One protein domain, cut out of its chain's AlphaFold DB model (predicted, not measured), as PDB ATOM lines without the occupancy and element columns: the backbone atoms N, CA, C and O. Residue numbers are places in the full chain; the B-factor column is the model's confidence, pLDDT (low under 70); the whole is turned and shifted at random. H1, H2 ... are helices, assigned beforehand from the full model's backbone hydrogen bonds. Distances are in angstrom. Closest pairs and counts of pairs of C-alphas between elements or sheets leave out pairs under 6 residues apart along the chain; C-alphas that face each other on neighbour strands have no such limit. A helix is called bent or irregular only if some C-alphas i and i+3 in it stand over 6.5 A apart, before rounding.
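This is residues 12 to 227 of the 343 residues of an uncharacterized protein of Paramuricea clavata (UniProt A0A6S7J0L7). An elongated, all-helix body is built along one long bent helix, H1, with a different group of helices at each of its arms. At one end H1a, H8 and H9 lie side by side as a three-helix bundle with H7 packed on H1a and H8; along H1b sit the short helices H3, H4 and H6 among long loops, with H2 at the far end and H5 near the middle. The printed part has 216 residues, with nine named helices in order H1 to H9 and no named strand. It is compact, with a radius of gyration of the C-alphas of 19.2 A, and spans 60 by 35 by 24 A.

Begin at the hub, H1, residues 16 to 54, which touches seven other helices. By its hydrogen bonds it was assigned as one helix, but it is bent: C-alphas 34 and 37 are 7.3 A apart, between arms H1a, residues 16 to 34, and H1b, residues 37 to 54. H1a touches H8, residues 184 to 200, at a shallow tilt of 10 degrees, the same way; the closest C-alphas, Asn 20 and Met 187, are 5.8 A apart. H1a touches H9, residues 208 to 221, opposite ways at a shallow tilt of 8 degrees, closest at Ala 34 and Cys 210, C-alphas 4.8 A apart. H8 and H9 form a helical hairpin. H7, residues 163 to 175, and H8 form another, with C-alphas 163 and 197 closest at 5.3 A. H5, residues 140 to 149, touches H7, with C-alphas 144 and 164 closest at 5.8 A. H4, residues 113 to 119, touches H5, with C-alphas 119 and 146 closest at 4.9 A. H1b with residues 50 to 54 alone touches H3, residues 81 to 92; C-alphas 50 and 89 are closest at 6.5 A. H6, residues 151 to 156, only just touches H1b, with 3 pairs of C-alphas within 8 A, the closest 42 and 153 at 7.2 A. H2, residues 62 to 65, touches no helix. Every O i to N i+4 pair is within hydrogen-bond range in H1a, H1b, H3, H5, H6, H7 and H9, against 12 of 13 in H8 and 1 of 3 in H4, which has 3 of 4 O i to N i+3 pairs; H2 is too short.

Find C-alpha 16 at (-59.474, -2.561, -14.058), where H1a begins its 26.6 A; H1b runs 25.6 A to C-alpha 54 at (-30.064, -34.823, -48.461). H8 measures 23.7 A, and H9 20.1 A to C-alpha 221 at (-50.333, -11.067, -13.151).

The C-alphas of Asn 14 and Pro 81 are farthest apart, 61.0 A. The printed part has no cut. The links H2 to H3, H3 to H4 and H4 to H5 are long. Residues 67 to 77 and 123 to 130 are under pLDDT 70.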
ATOM      1  N   ARG A  12     -57.777   6.150 -17.405       92.12
ATOM      2  CA  ARG A  12     -57.872   5.033 -18.355       92.12
ATOM      3  C   ARG A  12     -56.996   3.845 -17.953       92.12
ATOM      4  O   ARG A  12     -57.492   2.729 -17.895       92.12
ATOM      5  N   LEU A  13     -55.731   4.067 -17.590       92.06
ATOM      6  CA  LEU A  13     -54.823   2.997 -17.144       92.06
ATOM      7  C   LEU A  13     -55.178   2.407 -15.768       92.06
ATOM      8  O   LEU A  13     -54.664   1.347 -15.404       92.06
ATOM      9  N   ASN A  14     -56.043   3.080 -15.006       90.44
ATOM     10  CA  ASN A  14     -56.580   2.582 -13.742       90.44
ATOM     11  C   ASN A  14     -57.957   1.913 -13.880       90.44
ATOM     12  O   ASN A  14     -58.451   1.373 -12.891       90.44
ATOM     13  N   ASP A  15     -58.557   1.896 -15.073       93.69
ATOM     14  CA  ASP A  15     -59.720   1.050 -15.342       93.69
ATOM     15  C   ASP A  15     -59.304  -0.424 -15.261       93.69
ATOM     16  O   ASP A  15     -58.396  -0.858 -15.971       93.69
ATOM     17  N   SER A  16     -59.920  -1.194 -14.362       93.75
ATOM     18  CA  SER A  16     -59.474  -2.561 -14.058       93.75
ATOM     19  C   SER A  16     -59.559  -3.482 -15.274       93.75
ATOM     20  O   SER A  16     -58.625  -4.238 -15.544       93.75
ATOM     21  N   GLY A  17     -60.645  -3.373 -16.036       95.94
ATOM     22  CA  GLY A  17     -60.879  -4.168 -17.229       95.94
ATOM     23  C   GLY A  17     -59.844  -3.902 -18.316       95.94
ATOM     24  O   GLY A  17     -59.197  -4.831 -18.810       95.94
ATOM     25  N   TYR A  18     -59.632  -2.627 -18.638       96.00
ATOM     26  CA  TYR A  18     -58.649  -2.211 -19.633       96.00
ATOM     27  C   TYR A  18     -57.209  -2.503 -19.201       96.00
ATOM     28  O   TYR A  18     -56.407  -3.030 -19.976       96.00
ATOM     29  N   LYS A  19     -56.887  -2.265 -17.926       95.62
ATOM     30  CA  LYS A  19     -55.596  -2.628 -17.327       95.62
ATOM     31  C   LYS A  19     -55.300  -4.118 -17.486       95.62
ATOM     32  O   LYS A  19     -54.170  -4.501 -17.788       95.62
ATOM     33  N   ASN A  20     -56.309  -4.963 -17.312       97.25
ATOM     34  CA  ASN A  20     -56.189  -6.402 -17.496       97.25
ATOM     35  C   ASN A  20     -55.977  -6.801 -18.955       97.25
ATOM     36  O   ASN A  20     -55.119  -7.638 -19.235       97.25
ATOM     37  N   TRP A  21     -56.680  -6.160 -19.889       97.56
ATOM     38  CA  TRP A  21     -56.439  -6.338 -21.322       97.56
ATOM     39  C   TRP A  21     -54.995  -5.981 -21.714       97.56
ATOM     40  O   TRP A  21     -54.326  -6.767 -22.391       97.56
ATOM     41  N   LEU A  22     -54.465  -4.868 -21.194       97.19
ATOM     42  CA  LEU A  22     -53.069  -4.470 -21.401       97.19
ATOM     43  C   LEU A  22     -52.076  -5.493 -20.837       97.19
ATOM     44  O   LEU A  22     -51.113  -5.842 -21.514       97.19
ATOM     45  N   LYS A  23     -52.308  -6.028 -19.634       97.50
ATOM     46  CA  LYS A  23     -51.435  -7.063 -19.048       97.50
ATOM     47  C   LYS A  23     -51.382  -8.338 -19.882       97.50
ATOM     48  O   LYS A  23     -50.298  -8.886 -20.061       97.50
ATOM     49  N   VAL A  24     -52.523  -8.806 -20.396       98.12
ATOM     50  CA  VAL A  24     -52.563  -9.980 -21.287       98.12
ATOM     51  C   VAL A  24     -51.791  -9.690 -22.575       98.12
ATOM     52  O   VAL A  24     -51.004 -10.528 -23.018       98.12
ATOM     53  N   SER A  25     -51.972  -8.499 -23.152       97.31
ATOM     54  CA  SER A  25     -51.242  -8.066 -24.348       97.31
ATOM     55  C   SER A  25     -49.730  -8.035 -24.117       97.31
ATOM     56  O   SER A  25     -48.985  -8.687 -24.850       97.31
ATOM     57  N   LEU A  26     -49.272  -7.394 -23.037       97.19
ATOM     58  CA  LEU A  26     -47.862  -7.389 -22.645       97.19
ATOM     59  C   LEU A  26     -47.340  -8.808 -22.421       97.19
ATOM     60  O   LEU A  26     -46.295  -9.150 -22.955       97.19
ATOM     61  N   ALA A  27     -48.075  -9.670 -21.714       97.88
ATOM     62  CA  ALA A  27     -47.643 -11.047 -21.492       97.88
ATOM     63  C   ALA A  27     -47.387 -11.803 -22.809       97.88
ATOM     64  O   ALA A  27     -46.393 -12.520 -22.929       97.88
ATOM     65  N   LEU A  28     -48.242 -11.608 -23.817       97.56
ATOM     66  CA  LEU A  28     -48.043 -12.179 -25.147       97.56
ATOM     67  C   LEU A  28     -46.825 -11.574 -25.861       97.56
ATOM     68  O   LEU A  28     -46.043 -12.327 -26.444       97.56
ATOM     69  N   ILE A  29     -46.629 -10.257 -25.790       95.38
ATOM     70  CA  ILE A  29     -45.465  -9.569 -26.378       95.38
ATOM     71  C   ILE A  29     -44.163 -10.095 -25.763       95.38
ATOM     72  O   ILE A  29     -43.275 -10.543 -26.488       95.38
ATOM     73  N   GLU A  30     -44.088 -10.153 -24.436       95.62
ATOM     74  CA  GLU A  30     -42.923 -10.678 -23.719       95.62
ATOM     75  C   GLU A  30     -42.686 -12.166 -24.030       95.62
ATOM     76  O   GLU A  30     -41.542 -12.612 -24.153       95.62
ATOM     77  N   SER A  31     -43.758 -12.946 -24.220       95.44
ATOM     78  CA  SER A  31     -43.639 -14.352 -24.617       95.44
ATOM     79  C   SER A  31     -43.062 -14.526 -26.021       95.44
ATOM     80  O   SER A  31     -42.293 -15.460 -26.246       95.44
ATOM     81  N   LYS A  32     -43.372 -13.618 -26.956       93.25
ATOM     82  CA  LYS A  32     -42.795 -13.632 -28.305       93.25
ATOM     83  C   LYS A  32     -41.276 -13.490 -28.233       93.25
ATOM     84  O   LYS A  32     -40.566 -14.287 -28.840       93.25
ATOM     85  N   GLU A  33     -40.791 -12.519 -27.462       91.00
ATOM     86  CA  GLU A  33     -39.352 -12.308 -27.274       91.00
ATOM     87  C   GLU A  33     -38.683 -13.514 -26.605       91.00
ATOM     88  O   GLU A  33     -37.631 -13.962 -27.052       91.00
ATOM     89  N   ALA A  34     -39.317 -14.107 -25.588       92.19
ATOM     90  CA  ALA A  34     -38.794 -15.308 -24.933       92.19
ATOM     91  C   ALA A  34     -38.683 -16.518 -25.884       92.19
ATOM     92  O   ALA A  34     -37.780 -17.344 -25.736       92.19
ATOM     93  N   LEU A  35     -39.588 -16.630 -26.861       91.44
ATOM     94  CA  LEU A  35     -39.619 -17.723 -27.835       91.44
ATOM     95  C   LEU A  35     -38.649 -17.532 -29.012       91.44
ATOM     96  O   LEU A  35     -38.459 -18.481 -29.780       91.44
ATOM     97  N   HIS A  36     -38.068 -16.339 -29.178       90.06
ATOM     98  CA  HIS A  36     -37.283 -15.945 -30.349       90.06
ATOM     99  C   HIS A  36     -36.113 -16.905 -30.610       90.06
ATOM    100  O   HIS A  36     -36.124 -17.665 -31.584       90.06
ATOM    101  N   ASP A  37     -35.160 -16.944 -29.679       86.25
ATOM    102  CA  ASP A  37     -33.921 -17.716 -29.820       86.25
ATOM    103  C   ASP A  37     -34.181 -19.221 -29.847       86.25
ATOM    104  O   ASP A  37     -33.498 -19.979 -30.535       86.25
ATOM    105  N   PHE A  38     -35.193 -19.683 -29.117       86.00
ATOM    106  CA  PHE A  38     -35.578 -21.089 -29.142       86.00
ATOM    107  C   PHE A  38     -36.117 -21.506 -30.504       86.00
ATOM    108  O   PHE A  38     -35.686 -22.522 -31.049       86.00
ATOM    109  N   THR A  39     -37.038 -20.720 -31.065       89.12
ATOM    110  CA  THR A  39     -37.634 -21.035 -32.366       89.12
ATOM    111  C   THR A  39     -36.568 -21.003 -33.456       89.12
ATOM    112  O   THR A  39     -36.538 -21.915 -34.282       89.12
ATOM    113  N   GLU A  40     -35.652 -20.027 -33.414       91.25
ATOM    114  CA  GLU A  40     -34.481 -19.981 -34.299       91.25
ATOM    115  C   GLU A  40     -33.672 -21.276 -34.213       91.25
ATOM    116  O   GLU A  40     -33.495 -21.980 -35.208       91.25
ATOM    117  N   ASN A  41     -33.234 -21.628 -33.002       88.81
ATOM    118  CA  ASN A  41     -32.357 -22.770 -32.780       88.81
ATOM    119  C   ASN A  41     -32.997 -24.082 -33.237       88.81
ATOM    120  O   ASN A  41     -32.344 -24.869 -33.923       88.81
ATOM    121  N   VAL A  42     -34.273 -24.320 -32.918       88.31
ATOM    122  CA  VAL A  42     -34.933 -25.563 -33.339       88.31
ATOM    123  C   VAL A  42     -35.089 -25.626 -34.859       88.31
ATOM    124  O   VAL A  42     -34.855 -26.678 -35.453       88.31
ATOM    125  N   ILE A  43     -35.439 -24.516 -35.512       93.69
ATOM    126  CA  ILE A  43     -35.560 -24.470 -36.974       93.69
ATOM    127  C   ILE A  43     -34.203 -24.689 -37.653       93.69
ATOM    128  O   ILE A  43     -34.131 -25.438 -38.631       93.69
ATOM    129  N   VAL A  44     -33.129 -24.091 -37.135       94.25
ATOM    130  CA  VAL A  44     -31.764 -24.270 -37.651       94.25
ATOM    131  C   VAL A  44     -31.287 -25.712 -37.474       94.25
ATOM    132  O   VAL A  44     -30.770 -26.302 -38.424       94.25
ATOM    133  N   VAL A  45     -31.492 -26.311 -36.297       92.00
ATOM    134  CA  VAL A  45     -31.139 -27.718 -36.039       92.00
ATOM    135  C   VAL A  45     -31.917 -28.642 -36.973       92.00
ATOM    136  O   VAL A  45     -31.316 -29.464 -37.662       92.00
ATOM    137  N   LEU A  46     -33.235 -28.451 -37.086       93.44
ATOM    138  CA  LEU A  46     -34.077 -29.236 -37.986       93.44
ATOM    139  C   LEU A  46     -33.624 -29.122 -39.447       93.44
ATOM    140  O   LEU A  46     -33.575 -30.119 -40.173       93.44
ATOM    141  N   HIS A  47     -33.309 -27.906 -39.890       95.50
ATOM    142  CA  HIS A  47     -32.818 -27.643 -41.239       95.50
ATOM    143  C   HIS A  47     -31.505 -28.378 -41.511       95.50
ATOM    144  O   HIS A  47     -31.410 -29.086 -42.516       95.50
ATOM    145  N   ASN A  48     -30.534 -28.268 -40.603       94.81
ATOM    146  CA  ASN A  48     -29.240 -28.934 -40.720       94.81
ATOM    147  C   ASN A  48     -29.378 -30.461 -40.720       94.81
ATOM    148  O   ASN A  48     -28.745 -31.130 -41.537       94.81
ATOM    149  N   ASP A  49     -30.255 -31.011 -39.884       93.75
ATOM    150  CA  ASP A  49     -30.540 -32.444 -39.839       93.75
ATOM    151  C   ASP A  49     -31.085 -32.963 -41.173       93.75
ATOM    152  O   ASP A  49     -30.636 -33.996 -41.682       93.75
ATOM    153  N   ILE A  50     -32.051 -32.250 -41.765       94.94
ATOM    154  CA  ILE A  50     -32.577 -32.596 -43.091       94.94
ATOM    155  C   ILE A  50     -31.478 -32.438 -44.149       94.94
ATOM    156  O   ILE A  50     -31.286 -33.332 -44.975       94.94
ATOM    157  N   LYS A  51     -30.728 -31.332 -44.113       94.31
ATOM    158  CA  LYS A  51     -29.664 -31.033 -45.077       94.31
ATOM    159  C   LYS A  51     -28.583 -32.114 -45.085       94.31
ATOM    160  O   LYS A  51     -28.218 -32.582 -46.157       94.31
ATOM    161  N   THR A  52     -28.138 -32.578 -43.919       94.19
ATOM    162  CA  THR A  52     -27.154 -33.665 -43.794       94.19
ATOM    163  C   THR A  52     -27.641 -34.956 -44.454       94.19
ATOM    164  O   THR A  52     -26.856 -35.639 -45.108       94.19
ATOM    165  N   ARG A  53     -28.941 -35.278 -44.361       93.31
ATOM    166  CA  ARG A  53     -29.518 -36.464 -45.023       93.31
ATOM    167  C   ARG A  53     -29.627 -36.320 -46.541       93.31
ATOM    168  O   ARG A  53     -29.547 -37.319 -47.248       93.31
ATOM    169  N   LEU A  54     -29.839 -35.101 -47.037       93.62
ATOM    170  CA  LEU A  54     -30.064 -34.823 -48.461       93.62
ATOM    171  C   LEU A  54     -28.798 -34.383 -49.220       93.62
ATOM    172  O   LEU A  54     -28.824 -34.268 -50.448       93.62
ATOM    173  N   GLY A  55     -27.691 -34.119 -48.524       87.69
ATOM    174  CA  GLY A  55     -26.459 -33.617 -49.128       87.69
ATOM    175  C   GLY A  55     -26.633 -32.201 -49.685       87.69
ATOM    176  O   GLY A  55     -27.020 -31.282 -48.965       87.69
ATOM    177  N   SER A  56     -26.339 -31.995 -50.977       81.81
ATOM    178  CA  SER A  56     -26.444 -30.656 -51.580       81.81
ATOM    179  C   SER A  56     -27.875 -30.118 -51.547       81.81
ATOM    180  O   SER A  56     -28.058 -28.911 -51.381       81.81
ATOM    181  N   GLY A  57     -28.880 -30.993 -51.719       83.69
ATOM    182  CA  GLY A  57     -30.307 -30.665 -51.659       83.69
ATOM    183  C   GLY A  57     -30.728 -29.464 -52.517       83.69
ATOM    184  O   GLY A  57     -31.787 -28.883 -52.286       83.69
ATOM    185  N   LYS A  58     -29.901 -29.024 -53.473       92.38
ATOM    186  CA  LYS A  58     -30.115 -27.777 -54.211       92.38
ATOM    187  C   LYS A  58     -31.168 -28.001 -55.286       92.38
ATOM    188  O   LYS A  58     -31.145 -29.015 -55.983       92.38
ATOM    189  N   CYS A  59     -32.100 -27.063 -55.419       90.75
ATOM    190  CA  CYS A  59     -33.108 -27.110 -56.472       90.75
ATOM    191  C   CYS A  59     -32.434 -27.059 -57.854       90.75
ATOM    192  O   CYS A  59     -31.618 -26.172 -58.109       90.75
ATOM    193  N   THR A  60     -32.786 -27.989 -58.743       89.31
ATOM    194  CA  THR A  60     -32.210 -28.076 -60.096       89.31
ATOM    195  C   THR A  60     -33.018 -27.310 -61.141       89.31
ATOM    196  O   THR A  60     -32.479 -26.938 -62.177       89.31
ATOM    197  N   THR A  61     -34.293 -27.014 -60.865       86.81
ATOM    198  CA  THR A  61     -35.172 -26.259 -61.774       86.81
ATOM    199  C   THR A  61     -35.923 -25.140 -61.033       86.81
ATOM    200  O   THR A  61     -37.136 -25.251 -60.813       86.81
ATOM    201  N   PRO A  62     -35.241 -24.049 -60.628       84.81
ATOM    202  CA  PRO A  62     -35.844 -23.006 -59.797       84.81
ATOM    203  C   PRO A  62     -37.107 -22.366 -60.388       84.81
ATOM    204  O   PRO A  62     -38.068 -22.109 -59.666       84.81
ATOM    205  N   SER A  63     -37.142 -22.162 -61.709       79.88
ATOM    206  CA  SER A  63     -38.293 -21.584 -62.414       79.88
ATOM    207  C   SER A  63     -39.555 -22.450 -62.326       79.88
ATOM    208  O   SER A  63     -40.648 -21.908 -62.199       79.88
ATOM    209  N   ALA A  64     -39.405 -23.778 -62.345       79.06
ATOM    210  CA  ALA A  64     -40.514 -24.735 -62.299       79.06
ATOM    211  C   ALA A  64     -40.935 -25.119 -60.867       79.06
ATOM    212  O   ALA A  64     -42.074 -25.518 -60.643       79.06
ATOM    213  N   CYS A  65     -40.028 -25.005 -59.891       81.81
ATOM    214  CA  CYS A  65     -40.286 -25.366 -58.490       81.81
ATOM    215  C   CYS A  65     -40.822 -24.212 -57.636       81.81
ATOM    216  O   CYS A  65     -41.139 -24.417 -56.465       81.81
ATOM    217  N   ASN A  66     -40.915 -23.002 -58.189       74.38
ATOM    218  CA  ASN A  66     -41.435 -21.864 -57.452       74.38
ATOM    219  C   ASN A  66     -42.957 -22.004 -57.242       74.38
ATOM    220  O   ASN A  66     -43.751 -21.803 -58.166       74.38
ATOM    221  N   MET A  67     -43.346 -22.304 -55.998       67.94
ATOM    222  CA  MET A  67     -44.729 -22.578 -55.574       67.94
ATOM    223  C   MET A  67     -45.692 -21.415 -55.833       67.94
ATOM    224  O   MET A  67     -46.896 -21.611 -55.984       67.94
ATOM    225  N   ARG A  68     -45.166 -20.187 -55.910       62.00
ATOM    226  CA  ARG A  68     -45.958 -18.961 -56.064       62.00
ATOM    227  C   ARG A  68     -46.287 -18.643 -57.521       62.00
ATOM    228  O   ARG A  68     -47.246 -17.928 -57.782       62.00
ATOM    229  N   LYS A  69     -45.538 -19.205 -58.477       59.03
ATOM    230  CA  LYS A  69     -45.795 -19.073 -59.924       59.03
ATOM    231  C   LYS A  69     -46.612 -20.242 -60.497       59.03
ATOM    232  O   LYS A  69     -46.581 -20.483 -61.698       59.03
ATOM    233  N   GLY A  70     -47.325 -20.982 -59.644       53.53
ATOM    234  CA  GLY A  70     -48.146 -22.132 -60.048       53.53
ATOM    235  C   GLY A  70     -47.365 -23.431 -60.297       53.53
ATOM    236  O   GLY A  70     -47.951 -24.405 -60.774       53.53
ATOM    237  N   GLY A  71     -46.067 -23.458 -59.976       55.44
ATOM    238  CA  GLY A  71     -45.240 -24.666 -59.987       55.44
ATOM    239  C   GLY A  71     -45.306 -25.461 -58.675       55.44
ATOM    240  O   GLY A  71     -45.781 -24.958 -57.662       55.44
ATOM    241  N   GLY A  72     -44.807 -26.700 -58.682       55.44
ATOM    242  CA  GLY A  72     -44.472 -27.480 -57.483       55.44
ATOM    243  C   GLY A  72     -45.559 -28.413 -56.919       55.44
ATOM    244  O   GLY A  72     -46.451 -28.841 -57.636       55.44
ATOM    245  N   ILE A  73     -45.446 -28.804 -55.639       57.84
ATOM    246  CA  ILE A  73     -46.116 -29.974 -54.996       57.84
ATOM    247  C   ILE A  73     -47.640 -30.004 -55.180       57.84
ATOM    248  O   ILE A  73     -48.239 -31.075 -55.224       57.84
ATOM    249  N   THR A  74     -48.258 -28.825 -55.225       54.19
ATOM    250  CA  THR A  74     -49.706 -28.617 -55.376       54.19
ATOM    251  C   THR A  74     -50.062 -27.915 -56.692       54.19
ATOM    252  O   THR A  74     -51.225 -27.581 -56.911       54.19
ATOM    253  N   GLY A  75     -49.065 -27.646 -57.543       62.62
ATOM    254  CA  GLY A  75     -49.199 -27.003 -58.846       62.62
ATOM    255  C   GLY A  75     -49.374 -28.007 -59.989       62.62
ATOM    256  O   GLY A  75     -49.443 -29.214 -59.777       62.62
ATOM    257  N   LYS A  76     -49.437 -27.502 -61.228       61.88
ATOM    258  CA  LYS A  76     -49.647 -28.340 -62.430       61.88
ATOM    259  C   LYS A  76     -48.416 -29.162 -62.830       61.88
ATOM    260  O   LYS A  76     -48.561 -30.146 -63.548       61.88
ATOM    261  N   SER A  77     -47.227 -28.766 -62.370       66.56
ATOM    262  CA  SER A  77     -45.959 -29.432 -62.681       66.56
ATOM    263  C   SER A  77     -45.302 -29.960 -61.405       66.56
ATOM    264  O   SER A  77     -45.192 -29.198 -60.439       66.56
ATOM    265  N   PRO A  78     -44.829 -31.219 -61.391       73.94
ATOM    266  CA  PRO A  78     -44.229 -31.816 -60.204       73.94
ATOM    267  C   PRO A  78     -42.943 -31.081 -59.788       73.94
ATOM    268  O   PRO A  78     -42.249 -30.509 -60.635       73.94
ATOM    269  N   PRO A  79     -42.591 -31.094 -58.488       85.31
ATOM    270  CA  PRO A  79     -41.311 -30.564 -58.032       85.31
ATOM    271  C   PRO A  79     -40.146 -31.361 -58.639       85.31
ATOM    272  O   PRO A  79     -40.272 -32.555 -58.912       85.31
ATOM    273  N   CYS A  80     -38.984 -30.723 -58.806       89.94
ATOM    274  CA  CYS A  80     -37.765 -31.430 -59.203       89.94
ATOM    275  C   CYS A  80     -37.382 -32.495 -58.158       89.94
ATOM    276  O   CYS A  80     -37.767 -32.353 -56.992       89.94
ATOM    277  N   PRO A  81     -36.580 -33.516 -58.519       91.25
ATOM    278  CA  PRO A  81     -36.224 -34.605 -57.603       91.25
ATOM    279  C   PRO A  81     -35.662 -34.128 -56.256       91.25
ATOM    280  O   PRO A  81     -36.047 -34.632 -55.207       91.25
ATOM    281  N   SER A  82     -34.824 -33.089 -56.279       92.56
ATOM    282  CA  SER A  82     -34.240 -32.483 -55.078       92.56
ATOM    283  C   SER A  82     -35.301 -31.841 -54.172       92.56
ATOM    284  O   SER A  82     -35.398 -32.159 -52.988       92.56
ATOM    285  N   CYS A  83     -36.186 -31.002 -54.727       91.75
ATOM    286  CA  CYS A  83     -37.295 -30.427 -53.961       91.75
ATOM    287  C   CYS A  83     -38.269 -31.510 -53.471       91.75
ATOM    288  O   CYS A  83     -38.784 -31.393 -52.366       91.75
ATOM    289  N   ALA A  84     -38.508 -32.575 -54.242       91.19
ATOM    290  CA  ALA A  84     -39.357 -33.687 -53.819       91.19
ATOM    291  C   ALA A  84     -38.801 -34.400 -52.570       91.19
ATOM    292  O   ALA A  84     -39.567 -34.740 -51.668       91.19
ATOM    293  N   GLN A  85     -37.478 -34.563 -52.471       94.06
ATOM    294  CA  GLN A  85     -36.835 -35.122 -51.278       94.06
ATOM    295  C   GLN A  85     -36.997 -34.219 -50.050       94.06
ATOM    296  O   GLN A  85     -37.372 -34.709 -48.984       94.06
ATOM    297  N   TRP A  86     -36.822 -32.901 -50.201       94.81
ATOM    298  CA  TRP A  86     -37.121 -31.950 -49.121       94.81
ATOM    299  C   TRP A  86     -38.562 -32.070 -48.632       94.81
ATOM    300  O   TRP A  86     -38.808 -32.079 -47.432       94.81
ATOM    301  N   VAL A  87     -39.524 -32.218 -49.542       92.50
ATOM    302  CA  VAL A  87     -40.943 -32.371 -49.185       92.50
ATOM    303  C   VAL A  87     -41.182 -33.610 -48.344       92.50
ATOM    304  O   VAL A  87     -41.937 -33.548 -47.373       92.50
ATOM    305  N   ILE A  88     -40.550 -34.727 -48.704       92.38
ATOM    306  CA  ILE A  88     -40.630 -35.971 -47.936       92.38
ATOM    307  C   ILE A  88     -40.084 -35.742 -46.525       92.38
ATOM    308  O   ILE A  88     -40.753 -36.083 -45.549       92.38
ATOM    309  N   GLU A  89     -38.909 -35.127 -46.406       95.12
ATOM    310  CA  GLU A  89     -38.267 -34.891 -45.114       95.12
ATOM    311  C   GLU A  89     -39.037 -33.895 -44.238       95.12
ATOM    312  O   GLU A  89     -39.243 -34.171 -43.061       95.12
ATOM    313  N   ILE A  90     -39.549 -32.798 -44.801       94.31
ATOM    314  CA  ILE A  90     -40.355 -31.810 -44.067       94.31
ATOM    315  C   ILE A  90     -41.686 -32.433 -43.612       94.31
ATOM    316  O   ILE A  90     -42.095 -32.241 -42.467       94.31
ATOM    317  N   LYS A  91     -42.348 -33.242 -44.457       92.94
ATOM    318  CA  LYS A  91     -43.596 -33.940 -44.084       92.94
ATOM    319  C   LYS A  91     -43.418 -34.871 -42.887       92.94
ATOM    320  O   LYS A  91     -44.314 -34.935 -42.052       92.94
ATOM    321  N   LYS A  92     -42.275 -35.560 -42.773       93.00
ATOM    322  CA  LYS A  92     -41.971 -36.433 -41.618       93.00
ATOM    323  C   LYS A  92     -41.955 -35.672 -40.287       93.00
ATOM    324  O   LYS A  92     -42.182 -36.278 -39.241       93.00
ATOM    325  N   GLN A  93     -41.707 -34.366 -40.344       92.62
ATOM    326  CA  GLN A  93     -41.605 -33.476 -39.191       92.62
ATOM    327  C   GLN A  93     -42.902 -32.719 -38.907       92.62
ATOM    328  O   GLN A  93     -42.906 -31.826 -38.068       92.62
ATOM    329  N   SER A  94     -44.007 -33.050 -39.578       91.00
ATOM    330  CA  SER A  94     -45.288 -32.376 -39.367       91.00
ATOM    331  C   SER A  94     -46.219 -33.149 -38.435       91.00
ATOM    332  O   SER A  94     -46.355 -34.366 -38.547       91.00
ATOM    333  N   ASN A  95     -46.922 -32.415 -37.573       84.44
ATOM    334  CA  ASN A  95     -48.088 -32.877 -36.814       84.44
ATOM    335  C   ASN A  95     -49.425 -32.465 -37.463       84.44
ATOM    336  O   ASN A  95     -50.488 -32.749 -36.912       84.44
ATOM    337  N   GLY A  96     -49.394 -31.774 -38.606       79.88
ATOM    338  CA  GLY A  96     -50.591 -31.204 -39.221       79.88
ATOM    339  C   GLY A  96     -50.441 -30.863 -40.700       79.88
ATOM    340  O   GLY A  96     -49.545 -31.346 -41.402       79.88
ATOM    341  N   GLN A  97     -51.355 -30.028 -41.190       83.88
ATOM    342  CA  GLN A  97     -51.332 -29.554 -42.568       83.88
ATOM    343  C   GLN A  97     -50.234 -28.506 -42.759       83.88
ATOM    344  O   GLN A  97     -50.184 -27.508 -42.047       83.88
ATOM    345  N   LEU A  98     -49.383 -28.727 -43.761       89.25
ATOM    346  CA  LEU A  98     -48.303 -27.813 -44.117       89.25
ATOM    347  C   LEU A  98     -48.755 -26.785 -45.156       89.25
ATOM    348  O   LEU A  98     -49.440 -27.116 -46.129       89.25
ATOM    349  N   GLN A  99     -48.305 -25.548 -44.973       87.25
ATOM    350  CA  GLN A  99     -48.605 -24.402 -45.826       87.25
ATOM    351  C   GLN A  99     -47.494 -24.182 -46.850       87.25
ATOM    352  O   GLN A  99     -46.708 -23.239 -46.789       87.25
ATOM    353  N   TRP A 100     -47.434 -25.072 -47.839       86.62
ATOM    354  CA  TRP A 100     -46.369 -25.069 -48.847       86.62
ATOM    355  C   TRP A 100     -46.264 -23.779 -49.669       86.62
ATOM    356  O   TRP A 100     -45.195 -23.475 -50.185       86.62
ATOM    357  N   LYS A 101     -47.365 -23.027 -49.804       82.00
ATOM    358  CA  LYS A 101     -47.408 -21.760 -50.554       82.00
ATOM    359  C   LYS A 101     -46.636 -20.630 -49.861       82.00
ATOM    360  O   LYS A 101     -46.206 -19.694 -50.534       82.00
ATOM    361  N   ASN A 102     -46.435 -20.731 -48.545       84.31
ATOM    362  CA  ASN A 102     -45.686 -19.738 -47.778       84.31
ATOM    363  C   ASN A 102     -44.194 -19.761 -48.143       84.31
ATOM    364  O   ASN A 102     -43.539 -18.717 -48.155       84.31
ATOM    365  N   ALA A 103     -43.678 -20.946 -48.470       87.12
ATOM    366  CA  ALA A 103     -42.266 -21.216 -48.681       87.12
ATOM    367  C   ALA A 103     -41.835 -21.134 -50.151       87.12
ATOM    368  O   ALA A 103     -42.619 -21.347 -51.080       87.12
ATOM    369  N   ASP A 104     -40.545 -20.885 -50.352       87.38
ATOM    370  CA  ASP A 104     -39.847 -21.000 -51.626       87.38
ATOM    371  C   ASP A 104     -38.918 -22.233 -51.621       87.38
ATOM    372  O   ASP A 104     -37.810 -22.182 -51.072       87.38
ATOM    373  N   PRO A 105     -39.312 -23.342 -52.282       88.50
ATOM    374  CA  PRO A 105     -38.510 -24.562 -52.332       88.50
ATOM    375  C   PRO A 105     -37.117 -24.387 -52.929       88.50
ATOM    376  O   PRO A 105     -36.229 -25.208 -52.688       88.50
ATOM    377  N   THR A 106     -36.900 -23.331 -53.717       89.44
ATOM    378  CA  THR A 106     -35.591 -23.058 -54.321       89.44
ATOM    379  C   THR A 106     -34.552 -22.648 -53.275       89.44
ATOM    380  O   THR A 106     -33.347 -22.798 -53.497       89.44
ATOM    381  N   LYS A 107     -35.014 -22.209 -52.098       91.25
ATOM    382  CA  LYS A 107     -34.197 -21.684 -51.003       91.25
ATOM    383  C   LYS A 107     -34.031 -22.649 -49.826       91.25
ATOM    384  O   LYS A 107     -33.155 -22.408 -48.998       91.25
ATOM    385  N   TRP A 108     -34.772 -23.762 -49.775       93.06
ATOM    386  CA  TRP A 108     -34.705 -24.727 -48.665       93.06
ATOM    387  C   TRP A 108     -33.302 -25.246 -48.364       93.06
ATOM    388  O   TRP A 108     -32.987 -25.465 -47.209       93.06
ATOM    389  N   HIS A 109     -32.421 -25.378 -49.355       93.38
ATOM    390  CA  HIS A 109     -31.051 -25.845 -49.115       93.38
ATOM    391  C   HIS A 109     -30.181 -24.892 -48.272       93.38
ATOM    392  O   HIS A 109     -29.214 -25.339 -47.648       93.38
ATOM    393  N   ASN A 110     -30.515 -23.598 -48.229       93.00
ATOM    394  CA  ASN A 110     -29.689 -22.571 -47.586       93.00
ATOM    395  C   ASN A 110     -30.413 -21.755 -46.517       93.00
ATOM    396  O   ASN A 110     -29.737 -21.216 -45.650       93.00
ATOM    397  N   LEU A 111     -31.741 -21.638 -46.573       93.75
ATOM    398  CA  LEU A 111     -32.503 -20.788 -45.658       93.75
ATOM    399  C   LEU A 111     -33.413 -21.636 -44.754       93.75
ATOM    400  O   LEU A 111     -34.452 -22.107 -45.229       93.75
ATOM    401  N   PRO A 112     -33.076 -21.798 -43.458       95.00
ATOM    402  CA  PRO A 112     -33.887 -22.550 -42.495       95.00
ATOM    403  C   PRO A 112     -35.331 -22.047 -42.394       95.00
ATOM    404  O   PRO A 112     -36.279 -22.832 -42.375       95.00
ATOM    405  N   TRP A 113     -35.523 -20.729 -42.440       94.44
ATOM    406  CA  TRP A 113     -36.842 -20.106 -42.326       94.44
ATOM    407  C   TRP A 113     -37.788 -20.394 -43.489       94.44
ATOM    408  O   TRP A 113     -39.004 -20.346 -43.321       94.44
ATOM    409  N   GLU A 114     -37.275 -20.793 -44.652       92.81
ATOM    410  CA  GLU A 114     -38.129 -21.261 -45.748       92.81
ATOM    411  C   GLU A 114     -38.760 -22.626 -45.438       92.81
ATOM    412  O   GLU A 114     -39.804 -22.963 -45.992       92.81
ATOM    413  N   ILE A 115     -38.180 -23.403 -44.519       93.56
ATOM    414  CA  ILE A 115     -38.820 -24.601 -43.964       93.56
ATOM    415  C   ILE A 115     -39.802 -24.213 -42.859       93.56
ATOM    416  O   ILE A 115     -40.922 -24.723 -42.845       93.56
ATOM    417  N   ALA A 116     -39.428 -23.283 -41.974       93.94
ATOM    418  CA  ALA A 116     -40.297 -22.806 -40.893       93.94
ATOM    419  C   ALA A 116     -41.651 -22.293 -41.412       93.94
ATOM    420  O   ALA A 116     -42.702 -22.648 -40.876       93.94
ATOM    421  N   LYS A 117     -41.636 -21.544 -42.523       91.69
ATOM    422  CA  LYS A 117     -42.833 -21.034 -43.215       91.69
ATOM    423  C   LYS A 117     -43.864 -22.114 -43.556       91.69
ATOM    424  O   LYS A 117     -45.059 -21.820 -43.557       91.69
ATOM    425  N   CYS A 118     -43.434 -23.355 -43.805       91.50
ATOM    426  CA  CYS A 118     -44.339 -24.477 -44.075       91.50
ATOM    427  C   CYS A 118     -45.198 -24.858 -42.858       91.50
ATOM    428  O   CYS A 118     -46.270 -25.430 -43.043       91.50
ATOM    429  N   PHE A 119     -44.741 -24.571 -41.637       92.31
ATOM    430  CA  PHE A 119     -45.443 -24.892 -40.389       92.31
ATOM    431  C   PHE A 119     -46.321 -23.742 -39.870       92.31
ATOM    432  O   PHE A 119     -47.086 -23.939 -38.928       92.31
ATOM    433  N   MET A 120     -46.227 -22.552 -40.464       89.62
ATOM    434  CA  MET A 120     -47.037 -21.388 -40.093       89.62
ATOM    435  C   MET A 120     -48.486 -21.519 -40.603       89.62
ATOM    436  O   MET A 120     -48.813 -22.431 -41.363       89.62
ATOM    437  N   ASN A 121     -49.366 -20.598 -40.203       82.44
ATOM    438  CA  ASN A 121     -50.685 -20.415 -40.823       82.44
ATOM    439  C   ASN A 121     -50.558 -20.033 -42.305       82.44
ATOM    440  O   ASN A 121     -49.505 -19.583 -42.755       82.44
ATOM    441  N   ALA A 122     -51.630 -20.234 -43.078       76.81
ATOM    442  CA  ALA A 122     -51.659 -19.788 -44.464       76.81
ATOM    443  C   ALA A 122     -51.438 -18.273 -44.486       76.81
ATOM    444  O   ALA A 122     -52.176 -17.536 -43.846       76.81
ATOM    445  N   GLN A 123     -50.405 -17.826 -45.189       69.62
ATOM    446  CA  GLN A 123     -50.223 -16.417 -45.498       69.62
ATOM    447  C   GLN A 123     -50.945 -16.260 -46.826       69.62
ATOM    448  O   GLN A 123     -50.532 -16.899 -47.798       69.62
ATOM    449  N   GLY A 124     -52.087 -15.570 -46.851       61.88
ATOM    450  CA  GLY A 124     -52.935 -15.528 -48.041       61.88
ATOM    451  C   GLY A 124     -52.235 -14.952 -49.285       61.88
ATOM    452  O   GLY A 124     -51.011 -14.848 -49.370       61.88
ATOM    453  N   ALA A 125     -52.992 -14.622 -50.331       52.81
ATOM    454  CA  ALA A 125     -52.461 -14.530 -51.703       52.81
ATOM    455  C   ALA A 125     -51.300 -13.526 -51.935       52.81
ATOM    456  O   ALA A 125     -50.675 -13.560 -52.995       52.81
ATOM    457  N   LYS A 126     -51.000 -12.646 -50.970       51.09
ATOM    458  CA  LYS A 126     -49.961 -11.608 -51.035       51.09
ATOM    459  C   LYS A 126     -48.726 -11.859 -50.165       51.09
ATOM    460  O   LYS A 126     -47.924 -10.938 -50.033       51.09
ATOM    461  N   ALA A 127     -48.536 -13.054 -49.601       57.00
ATOM    462  CA  ALA A 127     -47.339 -13.372 -48.815       57.00
ATOM    463  C   ALA A 127     -46.062 -12.897 -49.541       57.00
ATOM    464  O   ALA A 127     -45.698 -13.431 -50.593       57.00
ATOM    465  N   THR A 128     -45.379 -11.866 -49.039       55.34
ATOM    466  CA  THR A 128     -44.185 -11.334 -49.710       55.34
ATOM    467  C   THR A 128     -43.018 -12.295 -49.487       55.34
ATOM    468  O   THR A 128     -42.949 -13.011 -48.490       55.34
ATOM    469  N   ALA A 129     -42.098 -12.400 -50.449       51.38
ATOM    470  CA  ALA A 129     -40.934 -13.289 -50.306       51.38
ATOM    471  C   ALA A 129     -39.972 -12.816 -49.195       51.38
ATOM    472  O   ALA A 129     -39.102 -13.578 -48.781       51.38
ATOM    473  N   ALA A 130     -40.150 -11.573 -48.735       59.22
ATOM    474  CA  ALA A 130     -39.378 -10.912 -47.693       59.22
ATOM    475  C   ALA A 130     -39.991 -11.040 -46.286       59.22
ATOM    476  O   ALA A 130     -39.350 -10.637 -45.323       59.22
ATOM    477  N   ALA A 131     -41.203 -11.587 -46.139       72.38
ATOM    478  CA  ALA A 131     -41.820 -11.772 -44.828       72.38
ATOM    479  C   ALA A 131     -41.312 -13.047 -44.133       72.38
ATOM    480  O   ALA A 131     -41.000 -14.043 -44.802       72.38
ATOM    481  N   ASN A 132     -41.297 -13.034 -42.795       82.69
ATOM    482  CA  ASN A 132     -40.996 -14.186 -41.937       82.69
ATOM    483  C   ASN A 132     -39.648 -14.857 -42.268       82.69
ATOM    484  O   ASN A 132     -39.565 -16.075 -42.446       82.69
ATOM    485  N   THR A 133     -38.596 -14.058 -42.453       86.69
ATOM    486  CA  THR A 133     -37.229 -14.528 -42.756       86.69
ATOM    487  C   THR A 133     -36.437 -14.916 -41.511       86.69
ATOM    488  O   THR A 133     -35.305 -15.373 -41.637       86.69
ATOM    489  N   GLY A 134     -37.020 -14.696 -40.337       90.00
ATOM    490  CA  GLY A 134     -36.419 -14.863 -39.023       90.00
ATOM    491  C   GLY A 134     -37.483 -14.695 -37.937       90.00
ATOM    492  O   GLY A 134     -38.607 -14.272 -38.253       90.00
ATOM    493  N   PRO A 135     -37.155 -14.953 -36.666       88.38
ATOM    494  CA  PRO A 135     -38.124 -14.844 -35.589       88.38
ATOM    495  C   PRO A 135     -38.462 -13.369 -35.297       88.38
ATOM    496  O   PRO A 135     -39.619 -13.068 -35.022       88.38
ATOM    497  N   ASP A 136     -37.533 -12.433 -35.536       86.69
ATOM    498  CA  ASP A 136     -37.763 -10.977 -35.478       86.69
ATOM    499  C   ASP A 136     -38.891 -10.508 -36.408       86.69
ATOM    500  O   ASP A 136     -39.699  -9.643 -36.069       86.69
ATOM    501  N   THR A 137     -38.964 -11.106 -37.600       85.50
ATOM    502  CA  THR A 137     -39.928 -10.738 -38.653       85.50
ATOM    503  C   THR A 137     -41.168 -11.626 -38.667       85.50
ATOM    504  O   THR A 137     -41.995 -11.507 -39.571       85.50
ATOM    505  N   THR A 138     -41.286 -12.527 -37.689       87.06
ATOM    506  CA  THR A 138     -42.412 -13.450 -37.545       87.06
ATOM    507  C   THR A 138     -43.278 -13.000 -36.380       87.06
ATOM    508  O   THR A 138     -42.773 -12.660 -35.313       87.06
ATOM    509  N   ASP A 139     -44.595 -12.951 -36.567       85.81
ATOM    510  CA  ASP A 139     -45.515 -12.613 -35.482       85.81
ATOM    511  C   ASP A 139     -45.678 -13.788 -34.498       85.81
ATOM    512  O   ASP A 139     -45.326 -14.937 -34.783       85.81
ATOM    513  N   LEU A 140     -46.244 -13.519 -33.318       88.69
ATOM    514  CA  LEU A 140     -46.445 -14.563 -32.309       88.69
ATOM    515  C   LEU A 140     -47.323 -15.713 -32.839       88.69
ATOM    516  O   LEU A 140     -47.105 -16.865 -32.474       88.69
ATOM    517  N   SER A 141     -48.285 -15.438 -33.729       87.00
ATOM    518  CA  SER A 141     -49.115 -16.489 -34.335       87.00
ATOM    519  C   SER A 141     -48.296 -17.436 -35.205       87.00
ATOM    520  O   SER A 141     -48.429 -18.656 -35.080       87.00
ATOM    521  N   GLY A 142     -47.420 -16.901 -36.060       88.44
ATOM    522  CA  GLY A 142     -46.492 -17.685 -36.867       88.44
ATOM    523  C   GLY A 142     -45.597 -18.565 -35.997       88.44
ATOM    524  O   GLY A 142     -45.497 -19.769 -36.249       88.44
ATOM    525  N   MET A 143     -45.038 -18.001 -34.919       90.75
ATOM    526  CA  MET A 143     -44.215 -18.744 -33.958       90.75
ATOM    527  C   MET A 143     -45.009 -19.862 -33.273       90.75
ATOM    528  O   MET A 143     -44.604 -21.021 -33.328       90.75
ATOM    529  N   LEU A 144     -46.184 -19.570 -32.708       91.00
ATOM    530  CA  LEU A 144     -47.031 -20.581 -32.062       91.00
ATOM    531  C   LEU A 144     -47.462 -21.684 -33.039       91.00
ATOM    532  O   LEU A 144     -47.506 -22.854 -32.662       91.00
ATOM    533  N   ASN A 145     -47.742 -21.353 -34.303       90.19
ATOM    534  CA  ASN A 145     -48.065 -22.358 -35.317       90.19
ATOM    535  C   ASN A 145     -46.869 -23.265 -35.636       90.19
ATOM    536  O   ASN A 145     -47.069 -24.472 -35.770       90.19
ATOM    537  N   ILE A 146     -45.640 -22.736 -35.665       92.06
ATOM    538  CA  ILE A 146     -44.431 -23.569 -35.749       92.06
ATOM    539  C   ILE A 146     -44.387 -24.555 -34.575       92.06
ATOM    540  O   ILE A 146     -44.223 -25.754 -34.801       92.06
ATOM    541  N   LEU A 147     -44.609 -24.087 -33.340       90.06
ATOM    542  CA  LEU A 147     -44.585 -24.942 -32.143       90.06
ATOM    543  C   LEU A 147     -45.646 -26.058 -32.178       90.06
ATOM    544  O   LEU A 147     -45.390 -27.178 -31.730       90.06
ATOM    545  N   VAL A 148     -46.838 -25.757 -32.707       89.06
ATOM    546  CA  VAL A 148     -47.956 -26.708 -32.835       89.06
ATOM    547  C   VAL A 148     -47.714 -27.728 -33.949       89.06
ATOM    548  O   VAL A 148     -48.021 -28.912 -33.784       89.06
ATOM    549  N   ASN A 149     -47.221 -27.272 -35.101       90.94
ATOM    550  CA  ASN A 149     -47.190 -28.075 -36.321       90.94
ATOM    551  C   ASN A 149     -45.860 -28.815 -36.523       90.94
ATOM    552  O   ASN A 149     -45.842 -29.796 -37.264       90.94
ATOM    553  N   CYS A 150     -44.772 -28.397 -35.872       91.06
ATOM    554  CA  CYS A 150     -43.474 -29.063 -35.948       91.06
ATOM    555  C   CYS A 150     -43.354 -30.182 -34.900       91.06
ATOM    556  O   CYS A 150     -43.275 -29.941 -33.695       91.06
ATOM    557  N   LYS A 151     -43.287 -31.427 -35.372       87.56
ATOM    558  CA  LYS A 151     -43.187 -32.646 -34.563       87.56
ATOM    559  C   LYS A 151     -41.940 -32.682 -33.689       87.56
ATOM    560  O   LYS A 151     -42.039 -33.133 -32.551       87.56
ATOM    561  N   GLU A 152     -40.810 -32.199 -34.201       82.19
ATOM    562  CA  GLU A 152     -39.560 -32.085 -33.443       82.19
ATOM    563  C   GLU A 152     -39.791 -31.274 -32.160       82.19
ATOM    564  O   GLU A 152     -39.532 -31.759 -31.061       82.19
ATOM    565  N   ILE A 153     -40.424 -30.103 -32.296       77.12
ATOM    566  CA  ILE A 153     -40.782 -29.220 -31.180       77.12
ATOM    567  C   ILE A 153     -41.780 -29.897 -30.239       77.12
ATOM    568  O   ILE A 153     -41.510 -30.056 -29.048       77.12
ATOM    569  N   THR A 154     -42.929 -30.325 -30.767       71.50
ATOM    570  CA  THR A 154     -44.034 -30.823 -29.936       71.50
ATOM    571  C   THR A 154     -43.695 -32.117 -29.190       71.50
ATOM    572  O   THR A 154     -44.269 -32.380 -28.137       71.50
ATOM    573  N   LEU A 155     -42.823 -32.973 -29.736       70.38
ATOM    574  CA  LEU A 155     -42.497 -34.259 -29.111       70.38
ATOM    575  C   LEU A 155     -41.271 -34.218 -28.208       70.38
ATOM    576  O   LEU A 155     -41.246 -34.975 -27.241       70.38
ATOM    577  N   LYS A 156     -40.258 -33.409 -28.531       78.81
ATOM    578  CA  LYS A 156     -38.982 -33.447 -27.804       78.81
ATOM    579  C   LYS A 156     -38.850 -32.364 -26.742       78.81
ATOM    580  O   LYS A 156     -38.125 -32.574 -25.776       78.81
ATOM    581  N   HIS A 157     -39.562 -31.249 -26.898       80.12
ATOM    582  CA  HIS A 157     -39.315 -30.051 -26.095       80.12
ATOM    583  C   HIS A 157     -40.467 -29.680 -25.150       80.12
ATOM    584  O   HIS A 157     -40.234 -28.966 -24.179       80.12
ATOM    585  N   LEU A 158     -41.680 -30.196 -25.389       82.62
ATOM    586  CA  LEU A 158     -42.872 -29.960 -24.566       82.62
ATOM    587  C   LEU A 158     -43.262 -31.193 -23.750       82.62
ATOM    588  O   LEU A 158     -43.345 -32.298 -24.297       82.62
ATOM    589  N   LYS A 159     -43.599 -30.997 -22.472       86.50
ATOM    590  CA  LYS A 159     -44.300 -32.014 -21.678       86.50
ATOM    591  C   LYS A 159     -45.803 -31.927 -21.925       86.50
ATOM    592  O   LYS A 159     -46.422 -32.963 -22.175       86.50
ATOM    593  N   ASP A 160     -46.377 -30.722 -21.917       89.12
ATOM    594  CA  ASP A 160     -47.780 -30.500 -22.269       89.12
ATOM    595  C   ASP A 160     -47.926 -29.922 -23.683       89.12
ATOM    596  O   ASP A 160     -47.692 -28.752 -23.982       89.12
ATOM    597  N   LYS A 161     -48.398 -30.786 -24.580       87.50
ATOM    598  CA  LYS A 161     -48.581 -30.503 -26.008       87.50
ATOM    599  C   LYS A 161     -49.748 -29.553 -26.298       87.50
ATOM    600  O   LYS A 161     -49.932 -29.162 -27.453       87.50
ATOM    601  N   LYS A 162     -50.578 -29.227 -25.301       90.31
ATOM    602  CA  LYS A 162     -51.722 -28.316 -25.453       90.31
ATOM    603  C   LYS A 162     -51.327 -26.852 -25.293       90.31
ATOM    604  O   LYS A 162     -51.941 -26.008 -25.945       90.31
ATOM    605  N   LEU A 163     -50.258 -26.560 -24.551       92.19
ATOM    606  CA  LEU A 163     -49.877 -25.195 -24.180       92.19
ATOM    607  C   LEU A 163     -49.722 -24.234 -25.372       92.19
ATOM    608  O   LEU A 163     -50.285 -23.139 -25.313       92.19
ATOM    609  N   PRO A 164     -49.081 -24.603 -26.506       91.38
ATOM    610  CA  PRO A 164     -49.013 -23.695 -27.651       91.38
ATOM    611  C   PRO A 164     -50.393 -23.355 -28.235       91.38
ATOM    612  O   PRO A 164     -50.625 -22.232 -28.686       91.38
ATOM    613  N   LYS A 165     -51.334 -24.310 -28.218       91.56
ATOM    614  CA  LYS A 165     -52.715 -24.082 -28.674       91.56
ATOM    615  C   LYS A 165     -53.480 -23.199 -27.694       91.56
ATOM    616  O   LYS A 165     -54.250 -22.351 -28.142       91.56
ATOM    617  N   ASP A 166     -53.246 -23.373 -26.398       95.56
ATOM    618  CA  ASP A 166     -53.879 -22.570 -25.352       95.56
ATOM    619  C   ASP A 166     -53.420 -21.112 -25.420       95.56
ATOM    620  O   ASP A 166     -54.261 -20.215 -25.439       95.56
ATOM    621  N   VAL A 167     -52.116 -20.856 -25.574       96.44
ATOM    622  CA  VAL A 167     -51.586 -19.492 -25.766       96.44
ATOM    623  C   VAL A 167     -52.064 -18.885 -27.086       96.44
ATOM    624  O   VAL A 167     -52.418 -17.707 -27.137       96.44
ATOM    625  N   ARG A 168     -52.189 -19.687 -28.152       92.75
ATOM    626  CA  ARG A 168     -52.804 -19.221 -29.405       92.75
ATOM    627  C   ARG A 168     -54.259 -18.801 -29.202       92.75
ATOM    628  O   ARG A 168     -54.687 -17.810 -29.787       92.75
ATOM    629  N   LYS A 169     -55.015 -19.521 -28.364       94.75
ATOM    630  CA  LYS A 169     -56.375 -19.120 -27.991       94.75
ATOM    631  C   LYS A 169     -56.364 -17.795 -27.226       94.75
ATOM    632  O   LYS A 169     -57.139 -16.926 -27.589       94.75
ATOM    633  N   VAL A 170     -55.460 -17.611 -26.259       97.44
ATOM    634  CA  VAL A 170     -55.312 -16.334 -25.527       97.44
ATOM    635  C   VAL A 170     -55.075 -15.167 -26.489       97.44
ATOM    636  O   VAL A 170     -55.765 -14.156 -26.409       97.44
ATOM    637  N   ARG A 171     -54.159 -15.326 -27.455       94.50
ATOM    638  CA  ARG A 171     -53.914 -14.320 -28.500       94.50
ATOM    639  C   ARG A 171     -55.169 -14.028 -29.316       94.50
ATOM    640  O   ARG A 171     -55.457 -12.868 -29.574       94.50
ATOM    641  N   ASN A 172     -55.910 -15.051 -29.730       91.88
ATOM    642  CA  ASN A 172     -57.147 -14.846 -30.483       91.88
ATOM    643  C   ASN A 172     -58.206 -14.124 -29.640       91.88
ATOM    644  O   ASN A 172     -58.765 -13.139 -30.102       91.88
ATOM    645  N   ASP A 173     -58.429 -14.562 -28.402       94.56
ATOM    646  CA  ASP A 173     -59.374 -13.926 -27.482       94.56
ATOM    647  C   ASP A 173     -59.021 -12.435 -27.274       94.56
ATOM    648  O   ASP A 173     -59.912 -11.592 -27.310       94.56
ATOM    649  N   LEU A 174     -57.730 -12.086 -27.144       94.69
ATOM    650  CA  LEU A 174     -57.257 -10.693 -27.072       94.69
ATOM    651  C   LEU A 174     -57.584  -9.899 -28.347       94.69
ATOM    652  O   LEU A 174     -58.141  -8.804 -28.262       94.69
ATOM    653  N   MET A 175     -57.237 -10.448 -29.516       89.62
ATOM    654  CA  MET A 175     -57.410  -9.797 -30.825       89.62
ATOM    655  C   MET A 175     -58.881  -9.625 -31.234       89.62
ATOM    656  O   MET A 175     -59.172  -8.836 -32.127       89.62
ATOM    657  N   HIS A 176     -59.797 -10.356 -30.595       88.56
ATOM    658  CA  HIS A 176     -61.242 -10.282 -30.822       88.56
ATOM    659  C   HIS A 176     -62.000  -9.623 -29.651       88.56
ATOM    660  O   HIS A 176     -63.232  -9.570 -29.644       88.56
ATOM    661  N   CYS A 177     -61.289  -9.090 -28.652       91.81
ATOM    662  CA  CYS A 177     -61.883  -8.425 -27.493       91.81
ATOM    663  C   CYS A 177     -62.243  -6.965 -27.820       91.81
ATOM    664  O   CYS A 177     -61.529  -6.032 -27.458       91.81
ATOM    665  N   ALA A 178     -63.382  -6.757 -28.489       89.56
ATOM    666  CA  ALA A 178     -63.859  -5.429 -28.898       89.56
ATOM    667  C   ALA A 178     -64.136  -4.460 -27.726       89.56
ATOM    668  O   ALA A 178     -64.193  -3.247 -27.925       89.56
ATOM    669  N   THR A 179     -64.319  -4.983 -26.511       91.50
ATOM    670  CA  THR A 179     -64.451  -4.197 -25.275       91.50
ATOM    671  C   THR A 179     -63.104  -3.763 -24.700       91.50
ATOM    672  O   THR A 179     -63.095  -2.919 -23.809       91.50
ATOM    673  N   MET A 180     -61.993  -4.338 -25.181       94.94
ATOM    674  CA  MET A 180     -60.637  -4.162 -24.646       94.94
ATOM    675  C   MET A 180     -60.598  -4.322 -23.126       94.94
ATOM    676  O   MET A 180     -59.990  -3.529 -22.419       94.94
ATOM    677  N   SER A 181     -61.313  -5.316 -22.606       96.06
ATOM    678  CA  SER A 181     -61.539  -5.454 -21.174       96.06
ATOM    679  C   SER A 181     -61.674  -6.918 -20.780       96.06
ATOM    680  O   SER A 181     -62.387  -7.671 -21.446       96.06
ATOM    681  N   PHE A 182     -61.004  -7.297 -19.690       97.88
ATOM    682  CA  PHE A 182     -61.099  -8.621 -19.074       97.88
ATOM    683  C   PHE A 182     -61.298  -8.511 -17.563       97.88
ATOM    684  O   PHE A 182     -60.731  -7.637 -16.902       97.88
ATOM    685  N   SER A 183     -62.044  -9.454 -16.995       97.25
ATOM    686  CA  SER A 183     -62.069  -9.649 -15.544       97.25
ATOM    687  C   SER A 183     -60.705 -10.113 -15.017       97.25
ATOM    688  O   SER A 183     -59.879 -10.653 -15.757       97.25
ATOM    689  N   ASP A 184     -60.473  -9.949 -13.711       96.50
ATOM    690  CA  ASP A 184     -59.233 -10.407 -13.069       96.50
ATOM    691  C   ASP A 184     -59.019 -11.917 -13.244       96.50
ATOM    692  O   ASP A 184     -57.902 -12.356 -13.513       96.50
ATOM    693  N   ALA A 185     -60.090 -12.711 -13.150       97.38
ATOM    694  CA  ALA A 185     -60.030 -14.163 -13.314       97.38
ATOM    695  C   ALA A 185     -59.662 -14.571 -14.751       97.38
ATOM    696  O   ALA A 185     -58.859 -15.486 -14.950       97.38
ATOM    697  N   GLU A 186     -60.216 -13.886 -15.758       98.12
ATOM    698  CA  GLU A 186     -59.853 -14.109 -17.161       98.12
ATOM    699  C   GLU A 186     -58.391 -13.747 -17.410       98.12
ATOM    700  O   GLU A 186     -57.653 -14.553 -17.975       98.12
ATOM    701  N   MET A 187     -57.957 -12.577 -16.933       97.62
ATOM    702  CA  MET A 187     -56.572 -12.124 -17.057       97.62
ATOM    703  C   MET A 187     -55.599 -13.108 -16.412       97.62
ATOM    704  O   MET A 187     -54.654 -13.536 -17.075       97.62
ATOM    705  N   GLN A 188     -55.850 -13.533 -15.170       97.62
ATOM    706  CA  GLN A 188     -55.008 -14.517 -14.485       97.62
ATOM    707  C   GLN A 188     -54.931 -15.826 -15.272       97.62
ATOM    708  O   GLN A 188     -53.837 -16.273 -15.608       97.62
ATOM    709  N   GLY A 189     -56.076 -16.394 -15.665       98.19
ATOM    710  CA  GLY A 189     -56.108 -17.651 -16.417       98.19
ATOM    711  C   GLY A 189     -55.463 -17.559 -17.806       98.19
ATOM    712  O   GLY A 189     -54.930 -18.548 -18.313       98.19
ATOM    713  N   MET A 190     -55.498 -16.387 -18.442       98.56
ATOM    714  CA  MET A 190     -54.803 -16.122 -19.702       98.56
ATOM    715  C   MET A 190     -53.291 -16.024 -19.507       98.56
ATOM    716  O   MET A 190     -52.540 -16.682 -20.229       98.56
ATOM    717  N   VAL A 191     -52.842 -15.242 -18.526       98.31
ATOM    718  CA  VAL A 191     -51.416 -15.050 -18.234       98.31
ATOM    719  C   VAL A 191     -50.776 -16.344 -17.720       98.31
ATOM    720  O   VAL A 191     -49.671 -16.683 -18.141       98.31
ATOM    721  N   ASP A 192     -51.482 -17.133 -16.911       98.19
ATOM    722  CA  ASP A 192     -50.991 -18.425 -16.421       98.19
ATOM    723  C   ASP A 192     -50.739 -19.424 -17.557       98.19
ATOM    724  O   ASP A 192     -49.765 -20.170 -17.504       98.19
ATOM    725  N   LYS A 193     -51.539 -19.404 -18.634       98.12
ATOM    726  CA  LYS A 193     -51.265 -20.218 -19.835       98.12
ATOM    727  C   LYS A 193     -49.970 -19.800 -20.527       98.12
ATOM    728  O   LYS A 193     -49.231 -20.659 -21.004       98.12
ATOM    729  N   VAL A 194     -49.693 -18.495 -20.580       97.56
ATOM    730  CA  VAL A 194     -48.449 -17.960 -21.152       97.56
ATOM    731  C   VAL A 194     -47.249 -18.379 -20.302       97.56
ATOM    732  O   VAL A 194     -46.268 -18.887 -20.842       97.56
ATOM    733  N   ILE A 195     -47.341 -18.234 -18.977       96.81
ATOM    734  CA  ILE A 195     -46.302 -18.676 -18.035       96.81
ATOM    735  C   ILE A 195     -46.066 -20.181 -18.176       96.81
ATOM    736  O   ILE A 195     -44.924 -20.606 -18.344       96.81
ATOM    737  N   ALA A 196     -47.140 -20.976 -18.165       95.81
ATOM    738  CA  ALA A 196     -47.065 -22.425 -18.279       95.81
ATOM    739  C   ALA A 196     -46.357 -22.851 -19.567       95.81
ATOM    740  O   ALA A 196     -45.484 -23.711 -19.507       95.81
ATOM    741  N   LEU A 197     -46.664 -22.216 -20.708       93.88
ATOM    742  CA  LEU A 197     -45.950 -22.466 -21.959       93.88
ATOM    743  C   LEU A 197     -44.442 -22.261 -21.781       93.88
ATOM    744  O   LEU A 197     -43.678 -23.173 -22.070       93.88
ATOM    745  N   LEU A 198     -44.015 -21.096 -21.288       93.50
ATOM    746  CA  LEU A 198     -42.594 -20.748 -21.174       93.50
ATOM    747  C   LEU A 198     -41.831 -21.620 -20.159       93.50
ATOM    748  O   LEU A 198     -40.648 -21.899 -20.359       93.50
ATOM    749  N   GLU A 199     -42.490 -22.071 -19.090       92.75
ATOM    750  CA  GLU A 199     -41.880 -22.911 -18.047       92.75
ATOM    751  C   GLU A 199     -41.884 -24.417 -18.372       92.75
ATOM    752  O   GLU A 199     -41.064 -25.165 -17.824       92.75
ATOM    753  N   ASP A 200     -42.773 -24.879 -19.258       89.44
ATOM    754  CA  ASP A 200     -42.871 -26.294 -19.640       89.44
ATOM    755  C   ASP A 200     -41.675 -26.758 -20.482       89.44
ATOM    756  O   ASP A 200     -41.178 -27.883 -20.337       89.44
ATOM    757  N   TYR A 201     -41.168 -25.856 -21.320       80.75
ATOM    758  CA  TYR A 201     -40.047 -26.113 -22.209       80.75
ATOM    759  C   TYR A 201     -38.745 -26.337 -21.444       80.75
ATOM    760  O   TYR A 201     -38.233 -25.464 -20.732       80.75
ATOM    761  N   LYS A 202     -38.154 -27.521 -21.643       76.50
ATOM    762  CA  LYS A 202     -36.933 -27.933 -20.941       76.50
ATOM    763  C   LYS A 202     -35.756 -27.002 -21.234       76.50
ATOM    764  O   LYS A 202     -34.997 -26.713 -20.315       76.50
ATOM    765  N   GLU A 203     -35.602 -26.559 -22.475       76.50
ATOM    766  CA  GLU A 203     -34.501 -25.700 -22.908       76.50
ATOM    767  C   GLU A 203     -34.750 -24.233 -22.546       76.50
ATOM    768  O   GLU A 203     -33.843 -23.574 -22.042       76.50
ATOM    769  N   LEU A 204     -35.981 -23.736 -22.728       78.12
ATOM    770  CA  LEU A 204     -36.321 -22.333 -22.467       78.12
ATOM    771  C   LEU A 204     -36.207 -21.955 -20.998       78.12
ATOM    772  O   LEU A 204     -35.629 -20.917 -20.688       78.12
ATOM    773  N   LYS A 205     -36.686 -22.797 -20.076       78.06
ATOM    774  CA  LYS A 205     -36.696 -22.470 -18.639       78.06
ATOM    775  C   LYS A 205     -35.302 -22.209 -18.045       78.06
ATOM    776  O   LYS A 205     -35.191 -21.685 -16.936       78.06
ATOM    777  N   HIS A 206     -34.239 -22.616 -18.742       82.00
ATOM    778  CA  HIS A 206     -32.850 -22.386 -18.345       82.00
ATOM    779  C   HIS A 206     -32.217 -21.168 -19.030       82.00
ATOM    780  O   HIS A 206     -31.157 -20.719 -18.597       82.00
ATOM    781  N   LEU A 207     -32.853 -20.610 -20.066       85.44
ATOM    782  CA  LEU A 207     -32.379 -19.396 -20.720       85.44
ATOM    783  C   LEU A 207     -32.678 -18.183 -19.844       85.44
ATOM    784  O   LEU A 207     -33.823 -17.941 -19.458       85.44
ATOM    785  N   LYS A 208     -31.644 -17.380 -19.585       89.94
ATOM    786  CA  LYS A 208     -31.747 -16.180 -18.750       89.94
ATOM    787  C   LYS A 208     -32.812 -15.208 -19.264       89.94
ATOM    788  O   LYS A 208     -33.635 -14.753 -18.479       89.94
ATOM    789  N   ILE A 209     -32.851 -14.974 -20.579       90.62
ATOM    790  CA  ILE A 209     -33.878 -14.134 -21.207       90.62
ATOM    791  C   ILE A 209     -35.288 -14.647 -20.890       90.62
ATOM    792  O   ILE A 209     -36.110 -13.890 -20.393       90.62
ATOM    793  N   CYS A 210     -35.552 -15.946 -21.059       91.56
ATOM    794  CA  CYS A 210     -36.857 -16.529 -20.758       91.56
ATOM    795  C   CYS A 210     -37.208 -16.408 -19.268       91.56
ATOM    796  O   CYS A 210     -38.344 -16.082 -18.936       91.56
ATOM    797  N   GLN A 211     -36.251 -16.622 -18.363       92.69
ATOM    798  CA  GLN A 211     -36.470 -16.460 -16.921       92.69
ATOM    799  C   GLN A 211     -36.828 -15.017 -16.549       92.69
ATOM    800  O   GLN A 211     -37.738 -14.793 -15.748       92.69
ATOM    801  N   ASP A 212     -36.142 -14.043 -17.148       94.75
ATOM    802  CA  ASP A 212     -36.403 -12.623 -16.920       94.75
ATOM    803  C   ASP A 212     -37.780 -12.220 -17.466       94.75
ATOM    804  O   ASP A 212     -38.540 -11.539 -16.771       94.75
ATOM    805  N   LYS A 213     -38.155 -12.721 -18.651       95.06
ATOM    806  CA  LYS A 213     -39.495 -12.527 -19.223       95.06
ATOM    807  C   LYS A 213     -40.585 -13.181 -18.377       95.06
ATOM    808  O   LYS A 213     -41.567 -12.524 -18.057       95.06
ATOM    809  N   VAL A 214     -40.407 -14.423 -17.923       95.56
ATOM    810  CA  VAL A 214     -41.371 -15.088 -17.026       95.56
ATOM    811  C   VAL A 214     -41.536 -14.315 -15.717       95.56
ATOM    812  O   VAL A 214     -42.657 -14.171 -15.234       95.56
ATOM    813  N   LYS A 215     -40.450 -13.778 -15.146       95.25
ATOM    814  CA  LYS A 215     -40.524 -12.943 -13.939       95.25
ATOM    815  C   LYS A 215     -41.346 -11.672 -14.176       95.25
ATOM    816  O   LYS A 215     -42.174 -11.332 -13.337       95.25
ATOM    817  N   LEU A 216     -41.143 -11.004 -15.312       95.06
ATOM    818  CA  LEU A 216     -41.934  -9.836 -15.707       95.06
ATOM    819  C   LEU A 216     -43.412 -10.192 -15.932       95.06
ATOM    820  O   LEU A 216     -44.303  -9.491 -15.464       95.06
ATOM    821  N   ILE A 217     -43.693 -11.315 -16.591       96.81
ATOM    822  CA  ILE A 217     -45.066 -11.776 -16.831       96.81
ATOM    823  C   ILE A 217     -45.781 -12.097 -15.506       96.81
ATOM    824  O   ILE A 217     -46.953 -11.761 -15.336       96.81
ATOM    825  N   LYS A 218     -45.075 -12.687 -14.533       96.94
ATOM    826  CA  LYS A 218     -45.612 -12.922 -13.183       96.94
ATOM    827  C   LYS A 218     -45.937 -11.613 -12.455       96.94
ATOM    828  O   LYS A 218     -47.016 -11.513 -11.885       96.94
ATOM    829  N   SER A 219     -45.087 -10.586 -12.540       95.31
ATOM    830  CA  SER A 219     -45.387  -9.295 -11.894       95.31
ATOM    831  C   SER A 219     -46.578  -8.561 -12.530       95.31
ATOM    832  O   SER A 219     -47.323  -7.879 -11.824       95.31
ATOM    833  N   LEU A 220     -46.816  -8.742 -13.840       94.19
ATOM    834  CA  LEU A 220     -48.038  -8.270 -14.508       94.19
ATOM    835  C   LEU A 220     -49.291  -8.944 -13.928       94.19
ATOM    836  O   LEU A 220     -50.277  -8.260 -13.633       94.19
ATOM    837  N   ARG A 221     -49.242 -10.270 -13.738       94.38
ATOM    838  CA  ARG A 221     -50.333 -11.067 -13.151       94.38
ATOM    839  C   ARG A 221     -50.625 -10.661 -11.706       94.38
ATOM    840  O   ARG A 221     -51.784 -10.458 -11.352       94.38
ATOM    841  N   ASP A 222     -49.577 -10.498 -10.902       91.06
ATOM    842  CA  ASP A 222     -49.664 -10.330  -9.445       91.06
ATOM    843  C   ASP A 222     -49.942  -8.871  -9.015       91.06
ATOM    844  O   ASP A 222     -49.901  -8.544  -7.834       91.06
ATOM    845  N   ASN A 223     -50.289  -7.988  -9.965       77.94
ATOM    846  CA  ASN A 223     -50.578  -6.560  -9.747       77.94
ATOM    847  C   ASN A 223     -49.405  -5.728  -9.199       77.94
ATOM    848  O   ASN A 223     -49.603  -4.586  -8.788       77.94
ATOM    849  N   GLU A 224     -48.183  -6.250  -9.250       78.81
ATOM    850  CA  GLU A 224     -46.977  -5.550  -8.793       78.81
ATOM    851  C   GLU A 224     -46.440  -4.556  -9.837       78.81
ATOM    852  O   GLU A 224     -45.514  -3.790  -9.567       78.81
ATOM    853  N   PHE A 225     -47.011  -4.568 -11.047       77.69
ATOM    854  CA  PHE A 225     -46.569  -3.755 -12.173       77.69
ATOM    855  C   PHE A 225     -47.455  -2.521 -12.398       77.69
ATOM    856  O   PHE A 225     -48.657  -2.619 -12.672       77.69
ATOM    857  N   GLU A 226     -46.838  -1.340 -12.342       86.75
ATOM    858  CA  GLU A 226     -47.470  -0.073 -12.709       86.75
ATOM    859  C   GLU A 226     -47.371   0.151 -14.225       86.75
ATOM    860  O   GLU A 226     -46.280   0.345 -14.765       86.75
ATOM    861  N   LEU A 227     -48.520   0.148 -14.906       90.25
ATOM    862  CA  LEU A 227     -48.598   0.445 -16.335       90.25
ATOM    863  C   LEU A 227     -48.359   1.928 -16.604       90.25
ATOM    864  O   LEU A 227     -48.907   2.803 -15.931       90.25
TER     865      LEU A 227